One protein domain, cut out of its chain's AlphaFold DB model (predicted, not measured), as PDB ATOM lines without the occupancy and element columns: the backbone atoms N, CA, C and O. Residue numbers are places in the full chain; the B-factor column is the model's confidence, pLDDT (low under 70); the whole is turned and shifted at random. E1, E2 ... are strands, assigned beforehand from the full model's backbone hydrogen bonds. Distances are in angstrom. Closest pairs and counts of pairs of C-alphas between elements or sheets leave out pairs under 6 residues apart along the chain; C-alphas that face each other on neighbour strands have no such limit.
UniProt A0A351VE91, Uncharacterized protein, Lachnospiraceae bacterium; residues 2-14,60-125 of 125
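What this domain is: This is residues 2 to 14 and 60 to 125 of the 125 residues of an uncharacterized protein of Lachnospiraceae bacterium (UniProt A0A351VE91). One strongly twisted sheet bends sharply along its two long parallel strands, E2 and E5, side by side in its middle. E4 borders E5, E1 and E3 border different ends of E2, and residues 91 to 100 cross over one face. The printed part has 79 residues, five named strands, E1 to E5, and no named helix: all strand, mixed, compact, radius of gyration of the C-alphas 13.1 A, spans 39 by 32 by 19 A.

How they stand to each other: E2, residues 65 to 80, bends by 112 degrees at residue 71. Its parallel neighbour E5, residues 112 to 123, has N 120 within hydrogen-bond range of O 76, 2.8 A. E4, residues 101 to 108, forms a hairpin with E5, with N 103 and O 119 at 2.8 A. Antiparallel to E2, on its other side, lie E1, residues 6 to 11, with N 8 and O 67 at 2.8 A, and E3, residues 86 to 90, with N 77 and O 89 at 2.8 A.

Where its parts are: E1 begins at C-alpha 6 (159.348, 138.370, -43.215); E5, 27.8 A long, ends at C-alpha 123 (143.269, 158.929, -43.313). E2 measures 25.8 A.

The domain as a whole: Residues 15 to 59 are not printed; C-alphas 14 and 60 are 14.3 A apart. The model's pLDDT is under 70 in 21 residues, among them 7 to 14.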
ATOM      1  N   GLU A   2     168.032 131.699 -51.016       47.09
ATOM      2  CA  GLU A   2     167.051 131.654 -49.927       47.09
ATOM      3  C   GLU A   2     166.276 132.977 -49.921       47.09
ATOM      4  O   GLU A   2     166.858 134.037 -49.685       47.09
ATOM      5  N   GLU A   3     164.981 132.936 -50.238       51.88
ATOM      6  CA  GLU A   3     164.100 134.092 -50.068       51.88
ATOM      7  C   GLU A   3     163.851 134.304 -48.576       51.88
ATOM      8  O   GLU A   3     163.237 133.477 -47.903       51.88
ATOM      9  N   LYS A   4     164.347 135.423 -48.043       58.97
ATOM     10  CA  LYS A   4     164.076 135.824 -46.664       58.97
ATOM     11  C   LYS A   4     162.630 136.306 -46.565       58.97
ATOM     12  O   LYS A   4     162.331 137.461 -46.864       58.97
ATOM     13  N   MET A   5     161.735 135.409 -46.166       60.69
ATOM     14  CA  MET A   5     160.350 135.750 -45.847       60.69
ATOM     15  C   MET A   5     160.304 136.472 -44.496       60.69
ATOM     16  O   MET A   5     160.963 136.063 -43.536       60.69
ATOM     17  N   LYS A   6     159.569 137.582 -44.433       72.56
ATOM     18  CA  LYS A   6     159.348 138.370 -43.215       72.56
ATOM     19  C   LYS A   6     157.926 138.107 -42.730       72.56
ATOM     20  O   LYS A   6     156.983 138.147 -43.514       72.56
ATOM     21  N   CYS A   7     157.785 137.833 -41.437       62.62
ATOM     22  CA  CYS A   7     156.492 137.588 -40.808       62.62
ATOM     23  C   CYS A   7     156.000 138.862 -40.125       62.62
ATOM     24  O   CYS A   7     156.704 139.421 -39.279       62.62
ATOM     25  N   TRP A   8     154.780 139.279 -40.447       67.69
ATOM     26  CA  TRP A   8     154.048 140.284 -39.695       67.69
ATOM     27  C   TRP A   8     153.002 139.586 -38.843       67.69
ATOM     28  O   TRP A   8     152.058 138.965 -39.334       67.69
ATOM     29  N   ASN A   9     153.252 139.603 -37.540       42.88
ATOM     30  CA  ASN A   9     152.493 138.798 -36.607       42.88
ATOM     31  C   ASN A   9     151.231 139.555 -36.174       42.88
ATOM     32  O   ASN A   9     151.350 140.635 -35.594       42.88
ATOM     33  N   LYS A  10     150.069 138.927 -36.397       44.16
ATOM     34  CA  LYS A  10     148.744 139.281 -35.861       44.16
ATOM     35  C   LYS A  10     148.152 140.601 -36.371       44.16
ATOM     36  O   LYS A  10     148.268 141.640 -35.727       44.16
ATOM     37  N   VAL A  11     147.448 140.519 -37.501       52.75
ATOM     38  CA  VAL A  11     146.667 141.626 -38.076       52.75
ATOM     39  C   VAL A  11     145.218 141.188 -38.223       52.75
ATOM     40  O   VAL A  11     144.947 140.091 -38.712       52.75
ATOM     41  N   VAL A  12     144.290 142.046 -37.800       45.38
ATOM     42  CA  VAL A  12     142.865 141.891 -38.102       45.38
ATOM     43  C   VAL A  12     142.680 142.253 -39.572       45.38
ATOM     44  O   VAL A  12     142.729 143.423 -39.945       45.38
ATOM     45  N   VAL A  13     142.537 141.239 -40.421       46.94
ATOM     46  CA  VAL A  13     142.350 141.419 -41.863       46.94
ATOM     47  C   VAL A  13     140.858 141.357 -42.164       46.94
ATOM     48  O   VAL A  13     140.242 140.297 -42.081       46.94
ATOM     49  N   MET A  14     140.268 142.498 -42.527       43.44
ATOM     50  CA  MET A  14     138.954 142.508 -43.167       43.44
ATOM     51  C   MET A  14     139.119 142.035 -44.613       43.44
ATOM     52  O   MET A  14     139.572 142.779 -45.481       43.44
ATOM     53  N   GLU A  60     139.931 136.997 -28.842       52.19
ATOM     54  CA  GLU A  60     140.515 138.034 -29.712       52.19
ATOM     55  C   GLU A  60     141.720 137.526 -30.538       52.19
ATOM     56  O   GLU A  60     142.091 138.135 -31.537       52.19
ATOM     57  N   ASP A  61     142.289 136.368 -30.181       50.59
ATOM     58  CA  ASP A  61     143.327 135.654 -30.920       50.59
ATOM     59  C   ASP A  61     142.829 134.704 -32.031       50.59
ATOM     60  O   ASP A  61     143.601 134.359 -32.921       50.59
ATOM     61  N   ALA A  62     141.566 134.277 -32.015       52.19
ATOM     62  CA  ALA A  62     141.008 133.279 -32.932       52.19
ATOM     63  C   ALA A  62     140.707 133.816 -34.347       52.19
ATOM     64  O   ALA A  62     140.514 133.023 -35.264       52.19
ATOM     65  N   ASN A  63     140.715 135.140 -34.543       59.81
ATOM     66  CA  ASN A  63     140.550 135.792 -35.852       59.81
ATOM     67  C   ASN A  63     141.838 136.452 -36.375       59.81
ATOM     68  O   ASN A  63     141.803 137.226 -37.332       59.81
ATOM     69  N   LEU A  64     142.984 136.180 -35.748       67.75
ATOM     70  CA  LEU A  64     144.263 136.733 -36.179       67.75
ATOM     71  C   LEU A  64     144.899 135.793 -37.200       67.75
ATOM     72  O   LEU A  64     145.289 134.677 -36.866       67.75
ATOM     73  N   ILE A  65     145.043 136.261 -38.439       75.81
ATOM     74  CA  ILE A  65     145.817 135.536 -39.445       75.81
ATOM     75  C   ILE A  65     147.290 135.943 -39.372       75.81
ATOM     76  O   ILE A  65     147.631 137.099 -39.097       75.81
ATOM     77  N   THR A  66     148.181 134.988 -39.634       82.88
ATOM     78  CA  THR A  66     149.605 135.292 -39.804       82.88
ATOM     79  C   THR A  66     149.838 135.753 -41.232       82.88
ATOM     80  O   THR A  66     149.547 135.013 -42.169       82.88
ATOM     81  N   VAL A  67     150.390 136.953 -41.412       84.50
ATOM     82  CA  VAL A  67     150.729 137.481 -42.737       84.50
ATOM     83  C   VAL A  67     152.236 137.374 -42.942       84.50
ATOM     84  O   VAL A  67     153.026 137.842 -42.121       84.50
ATOM     85  N   GLN A  68     152.656 136.764 -44.042       87.94
ATOM     86  CA  GLN A  68     154.044 136.742 -44.488       87.94
ATOM     87  C   GLN A  68     154.189 137.531 -45.775       87.94
ATOM     88  O   GLN A  68     153.355 137.422 -46.665       87.94
ATOM     89  N   TYR A  69     155.275 138.280 -45.901       88.06
ATOM     90  CA  TYR A  69     155.628 138.966 -47.137       88.06
ATOM     91  C   TYR A  69     157.115 138.790 -47.432       88.06
ATOM     92  O   TYR A  69     157.950 138.652 -46.530       88.06
ATOM     93  N   SER A  70     157.464 138.765 -48.713       84.94
ATOM     94  CA  SER A  70     158.861 138.686 -49.148       84.94
ATOM     95  C   SER A  70     159.491 140.080 -49.234       84.94
ATOM     96  O   SER A  70     158.814 141.100 -49.132       84.94
ATOM     97  N   GLU A  71     160.806 140.158 -49.455       80.62
ATOM     98  CA  GLU A  71     161.465 141.444 -49.744       80.62
ATOM     99  C   GLU A  71     161.055 142.052 -51.092       80.62
ATOM    100  O   GLU A  71     161.340 143.218 -51.333       80.62
ATOM    101  N   LYS A  72     160.393 141.270 -51.951       82.38
ATOM    102  CA  LYS A  72     159.859 141.718 -53.241       82.38
ATOM    103  C   LYS A  72     158.404 142.178 -53.149       82.38
ATOM    104  O   LYS A  72     157.840 142.533 -54.177       82.38
ATOM    105  N   ALA A  73     157.791 142.108 -51.966       84.25
ATOM    106  CA  ALA A  73     156.413 142.531 -51.797       84.25
ATOM    107  C   ALA A  73     156.274 144.026 -52.104       84.25
ATOM    108  O   ALA A  73     157.091 144.836 -51.658       84.25
ATOM    109  N   GLU A  74     155.245 144.376 -52.867       88.44
ATOM    110  CA  GLU A  74     154.949 145.758 -53.223       88.44
ATOM    111  C   GLU A  74     154.212 146.430 -52.064       88.44
ATOM    112  O   GLU A  74     153.178 145.940 -51.605       88.44
ATOM    113  N   PHE A  75     154.738 147.558 -51.593       89.81
ATOM    114  CA  PHE A  75     154.094 148.377 -50.575       89.81
ATOM    115  C   PHE A  75     153.560 149.645 -51.232       89.81
ATOM    116  O   PHE A  75     154.296 150.377 -51.892       89.81
ATOM    117  N   THR A  76     152.282 149.930 -51.027       89.56
ATOM    118  CA  THR A  76     151.644 151.167 -51.485       89.56
ATOM    119  C   THR A  76     151.005 151.838 -50.286       89.56
ATOM    120  O   THR A  76     150.323 151.179 -49.509       89.56
ATOM    121  N   VAL A  77     151.202 153.141 -50.119       88.81
ATOM    122  CA  VAL A  77     150.415 153.930 -49.170       88.81
ATOM    123  C   VAL A  77     149.351 154.671 -49.952       88.81
ATOM    124  O   VAL A  77     149.665 155.421 -50.877       88.81
ATOM    125  N   GLN A  78     148.102 154.450 -49.570       87.69
ATOM    126  CA  GLN A  78     146.962 155.194 -50.059       87.69
ATOM    127  C   GLN A  78     146.519 156.166 -48.967       87.69
ATOM    128  O   GLN A  78     146.067 155.757 -47.896       87.69
ATOM    129  N   THR A  79     146.689 157.459 -49.227       86.06
ATOM    130  CA  THR A  79     146.253 158.519 -48.320       86.06
ATOM    131  C   THR A  79     144.944 159.103 -48.815       86.06
ATOM    132  O   THR A  79     144.883 159.641 -49.922       86.06
ATOM    133  N   THR A  80     143.910 159.013 -47.987       83.12
ATOM    134  CA  THR A  80     142.594 159.597 -48.239       83.12
ATOM    135  C   THR A  80     142.455 160.868 -47.404       83.12
ATOM    136  O   THR A  80     142.547 160.803 -46.181       83.12
ATOM    137  N   THR A  81     142.238 162.011 -48.060       77.94
ATOM    138  CA  THR A  81     142.143 163.329 -47.395       77.94
ATOM    139  C   THR A  81     140.691 163.719 -47.104       77.94
ATOM    140  O   THR A  81     140.373 164.162 -46.013       77.94
ATOM    141  N   ASP A  82     139.768 163.475 -48.040       73.00
ATOM    142  CA  ASP A  82     138.377 163.958 -47.931       73.00
ATOM    143  C   ASP A  82     137.330 162.834 -48.047       73.00
ATOM    144  O   ASP A  82     136.179 163.061 -48.415       73.00
ATOM    145  N   GLY A  83     137.733 161.577 -47.842       69.50
ATOM    146  CA  GLY A  83     136.880 160.394 -48.051       69.50
ATOM    147  C   GLY A  83     136.517 160.107 -49.518       69.50
ATOM    148  O   GLY A  83     135.994 159.037 -49.820       69.50
ATOM    149  N   LEU A  84     136.811 161.040 -50.429       68.06
ATOM    150  CA  LEU A  84     136.489 160.965 -51.856       68.06
ATOM    151  C   LEU A  84     137.744 160.882 -52.733       68.06
ATOM    152  O   LEU A  84     137.786 160.142 -53.712       68.06
ATOM    153  N   THR A  85     138.772 161.651 -52.383       75.50
ATOM    154  CA  THR A  85     140.048 161.722 -53.092       75.50
ATOM    155  C   THR A  85     141.097 160.929 -52.331       75.50
ATOM    156  O   THR A  85     141.306 161.123 -51.132       75.50
ATOM    157  N   SER A  86     141.758 160.022 -53.046       79.88
ATOM    158  CA  SER A  86     142.875 159.249 -52.517       79.88
ATOM    159  C   SER A  86     144.100 159.454 -53.393       79.88
ATOM    160  O   SER A  86     144.003 159.461 -54.621       79.88
ATOM    161  N   THR A  87     145.247 159.648 -52.753       85.69
ATOM    162  CA  THR A  87     146.551 159.698 -53.412       85.69
ATOM    163  C   THR A  87     147.311 158.425 -53.100       85.69
ATOM    164  O   THR A  87     147.256 157.918 -51.982       85.69
ATOM    165  N   GLU A  88     148.004 157.895 -54.099       88.06
ATOM    166  CA  GLU A  88     148.808 156.690 -53.953       88.06
ATOM    167  C   GLU A  88     150.279 157.050 -54.074       88.06
ATOM    168  O   GLU A  88     150.684 157.816 -54.953       88.06
ATOM    169  N   ARG A  89     151.088 156.480 -53.187       90.25
ATOM    170  CA  ARG A  89     152.542 156.562 -53.267       90.25
ATOM    171  C   ARG A  89     153.170 155.220 -52.951       90.25
ATOM    172  O   ARG A  89     152.583 154.390 -52.257       90.25
ATOM    173  N   GLU A  90     154.392 155.033 -53.429       89.69
ATOM    174  CA  GLU A  90     155.208 153.898 -53.017       89.69
ATOM    175  C   GLU A  90     155.442 153.971 -51.498       89.69
ATOM    176  O   GLU A  90     155.758 155.032 -50.943       89.69
ATOM    177  N   GLY A  91     155.173 152.855 -50.828       85.88
ATOM    178  CA  GLY A  91     155.270 152.700 -49.385       85.88
ATOM    179  C   GLY A  91     156.467 151.856 -48.979       85.88
ATOM    180  O   GLY A  91     157.163 151.273 -49.809       85.88
ATOM    181  N   SER A  92     156.678 151.733 -47.672       85.12
ATOM    182  CA  SER A  92     157.650 150.788 -47.128       85.12
ATOM    183  C   SER A  92     157.076 149.994 -45.957       85.12
ATOM    184  O   SER A  92     156.099 150.378 -45.313       85.12
ATOM    185  N   LYS A  93     157.745 148.885 -45.625       80.62
ATOM    186  CA  LYS A  93     157.448 148.075 -44.433       80.62
ATOM    187  C   LYS A  93     157.490 148.870 -43.118       80.62
ATOM    188  O   LYS A  93     156.968 148.394 -42.121       80.62
ATOM    189  N   GLU A  94     158.178 150.012 -43.072       82.94
ATOM    190  CA  GLU A  94     158.327 150.824 -41.850       82.94
ATOM    191  C   GLU A  94     157.055 151.619 -41.548       82.94
ATOM    192  O   GLU A  94     156.828 152.037 -40.413       82.94
ATOM    193  N   GLU A  95     156.210 151.797 -42.559       81.19
ATOM    194  CA  GLU A  95     154.917 152.471 -42.451       81.19
ATOM    195  C   GLU A  95     153.811 151.542 -41.958       81.19
ATOM    196  O   GLU A  95     152.742 151.990 -41.546       81.19
ATOM    197  N   LEU A  96     154.099 150.244 -41.965       81.88
ATOM    198  CA  LEU A  96     153.246 149.190 -41.465       81.88
ATOM    199  C   LEU A  96     153.226 149.254 -39.930       81.88
ATOM    200  O   LEU A  96     154.099 148.710 -39.247       81.88
ATOM    201  N   LYS A  97     152.252 149.969 -39.370       78.81
ATOM    202  CA  LYS A  97     152.093 150.106 -37.922       78.81
ATOM    203  C   LYS A  97     151.065 149.110 -37.410       78.81
ATOM    204  O   LYS A  97     150.187 148.641 -38.133       78.81
ATOM    205  N   LYS A  98     151.183 148.784 -36.123       66.25
ATOM    206  CA  LYS A  98     150.092 148.122 -35.409       66.25
ATOM    207  C   LYS A  98     148.857 149.024 -35.538       66.25
ATOM    208  O   LYS A  98     148.995 150.238 -35.421       66.25
ATOM    209  N   ASP A  99     147.713 148.426 -35.856       70.94
ATOM    210  CA  ASP A  99     146.430 149.109 -36.086       70.94
ATOM    211  C   ASP A  99     146.316 149.891 -37.416       70.94
ATOM    212  O   ASP A  99     145.324 150.582 -37.650       70.94
ATOM    213  N   SER A 100     147.282 149.751 -38.335       79.50
ATOM    214  CA  SER A 100     147.122 150.233 -39.712       79.50
ATOM    215  C   SER A 100     146.016 149.467 -40.441       79.50
ATOM    216  O   SER A 100     145.989 148.237 -40.436       79.50
ATOM    217  N   SER A 101     145.146 150.199 -41.138       84.44
ATOM    218  CA  SER A 101     144.199 149.604 -42.083       84.44
ATOM    219  C   SER A 101     144.943 149.216 -43.354       84.44
ATOM    220  O   SER A 101     145.629 150.048 -43.949       84.44
ATOM    221  N   VAL A 102     144.847 147.951 -43.758       87.50
ATOM    222  CA  VAL A 102     145.575 147.431 -44.919       87.50
ATOM    223  C   VAL A 102     144.678 146.593 -45.821       87.50
ATOM    224  O   VAL A 102     143.800 145.878 -45.343       87.50
ATOM    225  N   ILE A 103     144.951 146.634 -47.124       86.81
ATOM    226  CA  ILE A 103     144.491 145.631 -48.085       86.81
ATOM    227  C   ILE A 103     145.687 144.763 -48.456       86.81
ATOM    228  O   ILE A 103     146.749 145.265 -48.827       86.81
ATOM    229  N   LEU A 104     145.502 143.451 -48.345       88.56
ATOM    230  CA  LEU A 104     146.515 142.456 -48.658       88.56
ATOM    231  C   LEU A 104     146.076 141.673 -49.890       88.56
ATOM    232  O   LEU A 104     144.991 141.091 -49.907       88.56
ATOM    233  N   THR A 105     146.944 141.617 -50.891       89.62
ATOM    234  CA  THR A 105     146.749 140.787 -52.080       89.62
ATOM    235  C   THR A 105     147.826 139.719 -52.103       89.62
ATOM    236  O   THR A 105     149.012 140.016 -51.951       89.62
ATOM    237  N   GLY A 106     147.408 138.472 -52.286       88.75
ATOM    238  CA  GLY A 106     148.310 137.332 -52.317       88.75
ATOM    239  C   GLY A 106     147.569 136.013 -52.157       88.75
ATOM    240  O   GLY A 106     146.404 135.900 -52.544       88.75
ATOM    241  N   SER A 107     148.247 135.016 -51.595       87.75
ATOM    242  CA  SER A 107     147.757 133.635 -51.513       87.75
ATOM    243  C   SER A 107     147.590 133.164 -50.069       87.75
ATOM    244  O   SER A 107     148.446 133.410 -49.221       87.75
ATOM    245  N   TRP A 108     146.507 132.436 -49.793       85.69
ATOM    246  CA  TRP A 108     146.251 131.809 -48.494       85.69
ATOM    247  C   TRP A 108     146.699 130.342 -48.487       85.69
ATOM    248  O   TRP A 108     146.312 129.583 -49.373       85.69
ATOM    249  N   ASP A 109     147.481 129.944 -47.480       84.25
ATOM    250  CA  ASP A 109     148.045 128.588 -47.326       84.25
ATOM    251  C   ASP A 109     147.316 127.750 -46.253       84.25
ATOM    252  O   ASP A 109     147.781 126.690 -45.850       84.25
ATOM    253  N   GLY A 110     146.176 128.226 -45.741       79.06
ATOM    254  CA  GLY A 110     145.392 127.551 -44.696       79.06
ATOM    255  C   GLY A 110     145.641 128.081 -43.282       79.06
ATOM    256  O   GLY A 110     144.690 128.202 -42.517       79.06
ATOM    257  N   GLU A 111     146.882 128.452 -42.960       79.44
ATOM    258  CA  GLU A 111     147.260 129.075 -41.672       79.44
ATOM    259  C   GLU A 111     147.959 130.436 -41.859       79.44
ATOM    260  O   GLU A 111     147.901 131.315 -40.993       79.44
ATOM    261  N   ILE A 112     148.611 130.627 -43.010       84.62
ATOM    262  CA  ILE A 112     149.442 131.793 -43.315       84.62
ATOM    263  C   ILE A 112     148.963 132.446 -44.613       84.62
ATOM    264  O   ILE A 112     148.793 131.782 -45.637       84.62
ATOM    265  N   PHE A 113     148.812 133.769 -44.588       87.56
ATOM    266  CA  PHE A 113     148.564 134.586 -45.770       87.56
ATOM    267  C   PHE A 113     149.890 135.099 -46.320       87.56
ATOM    268  O   PHE A 113     150.581 135.872 -45.659       87.56
ATOM    269  N   ARG A 114     150.259 134.685 -47.529       88.69
ATOM    270  CA  ARG A 114     151.439 135.179 -48.242       88.69
ATOM    271  C   ARG A 114     151.029 136.402 -49.053       88.69
ATOM    272  O   ARG A 114     150.379 136.251 -50.078       88.69
ATOM    273  N   ALA A 115     151.377 137.590 -48.576       89.56
ATOM    274  CA  ALA A 115     151.103 138.853 -49.241       89.56
ATOM    275  C   ALA A 115     152.201 139.190 -50.262       89.56
ATOM    276  O   ALA A 115     153.384 139.287 -49.919       89.56
ATOM    277  N   ASP A 116     151.775 139.413 -51.502       87.94
ATOM    278  CA  ASP A 116     152.602 139.900 -52.607       87.94
ATOM    279  C   ASP A 116     152.487 141.424 -52.754       87.94
ATOM    280  O   ASP A 116     153.460 142.090 -53.104       87.94
ATOM    281  N   LYS A 117     151.311 141.982 -52.436       88.62
ATOM    282  CA  LYS A 117     151.055 143.426 -52.410       88.62
ATOM    283  C   LYS A 117     150.326 143.826 -51.133       88.62
ATOM    284  O   LYS A 117     149.379 143.164 -50.708       88.62
ATOM    285  N   ILE A 118     150.776 144.925 -50.540       90.25
ATOM    286  CA  ILE A 118     150.271 145.478 -49.287       90.25
ATOM    287  C   ILE A 118     149.946 146.950 -49.520       90.25
ATOM    288  O   ILE A 118     150.842 147.761 -49.754       90.25
ATOM    289  N   VAL A 119     148.663 147.299 -49.445       89.06
ATOM    290  CA  VAL A 119     148.192 148.685 -49.539       89.06
ATOM    291  C   VAL A 119     147.830 149.173 -48.146       89.06
ATOM    292  O   VAL A 119     146.948 148.606 -47.511       89.06
ATOM    293  N   ILE A 120     148.513 150.202 -47.664       89.56
ATOM    294  CA  ILE A 120     148.324 150.806 -46.346       89.56
ATOM    295  C   ILE A 120     147.437 152.033 -46.503       89.56
ATOM    296  O   ILE A 120     147.786 152.953 -47.237       89.56
ATOM    297  N   PHE A 121     146.319 152.064 -45.792       85.81
ATOM    298  CA  PHE A 121     145.390 153.183 -45.795       85.81
ATOM    299  C   PHE A 121     145.734 154.151 -44.673       85.81
ATOM    300  O   PHE A 121     145.829 153.770 -43.502       85.81
ATOM    301  N   VAL A 122     145.896 155.416 -45.039       84.44
ATOM    302  CA  VAL A 122     146.107 156.521 -44.108       84.44
ATOM    303  C   VAL A 122     144.994 157.528 -44.333       84.44
ATOM    304  O   VAL A 122     144.808 158.010 -45.446       84.44
ATOM    305  N   VAL A 123     144.253 157.847 -43.278       81.00
ATOM    306  CA  VAL A 123     143.269 158.929 -43.313       81.00
ATOM    307  C   VAL A 123     143.950 160.168 -42.747       81.00
ATOM    308  O   VAL A 123     144.339 160.170 -41.579       81.00
ATOM    309  N   ASP A 124     144.152 161.173 -43.594       70.88
ATOM    310  CA  ASP A 124     144.705 162.474 -43.206       70.88
ATOM    311  C   ASP A 124     143.510 163.378 -42.861       70.88
ATOM    312  O   ASP A 124     142.754 163.747 -43.757       70.88
ATOM    313  N   MET A 125     143.270 163.608 -41.561       61.62
ATOM    314  CA  MET A 125     142.188 164.464 -41.034       61.62
ATOM    315  C   MET A 125     142.698 165.845 -40.637       61.62
ATOM    316  O   MET A 125     143.788 165.904 -40.019       61.62
TER     317      MET A 125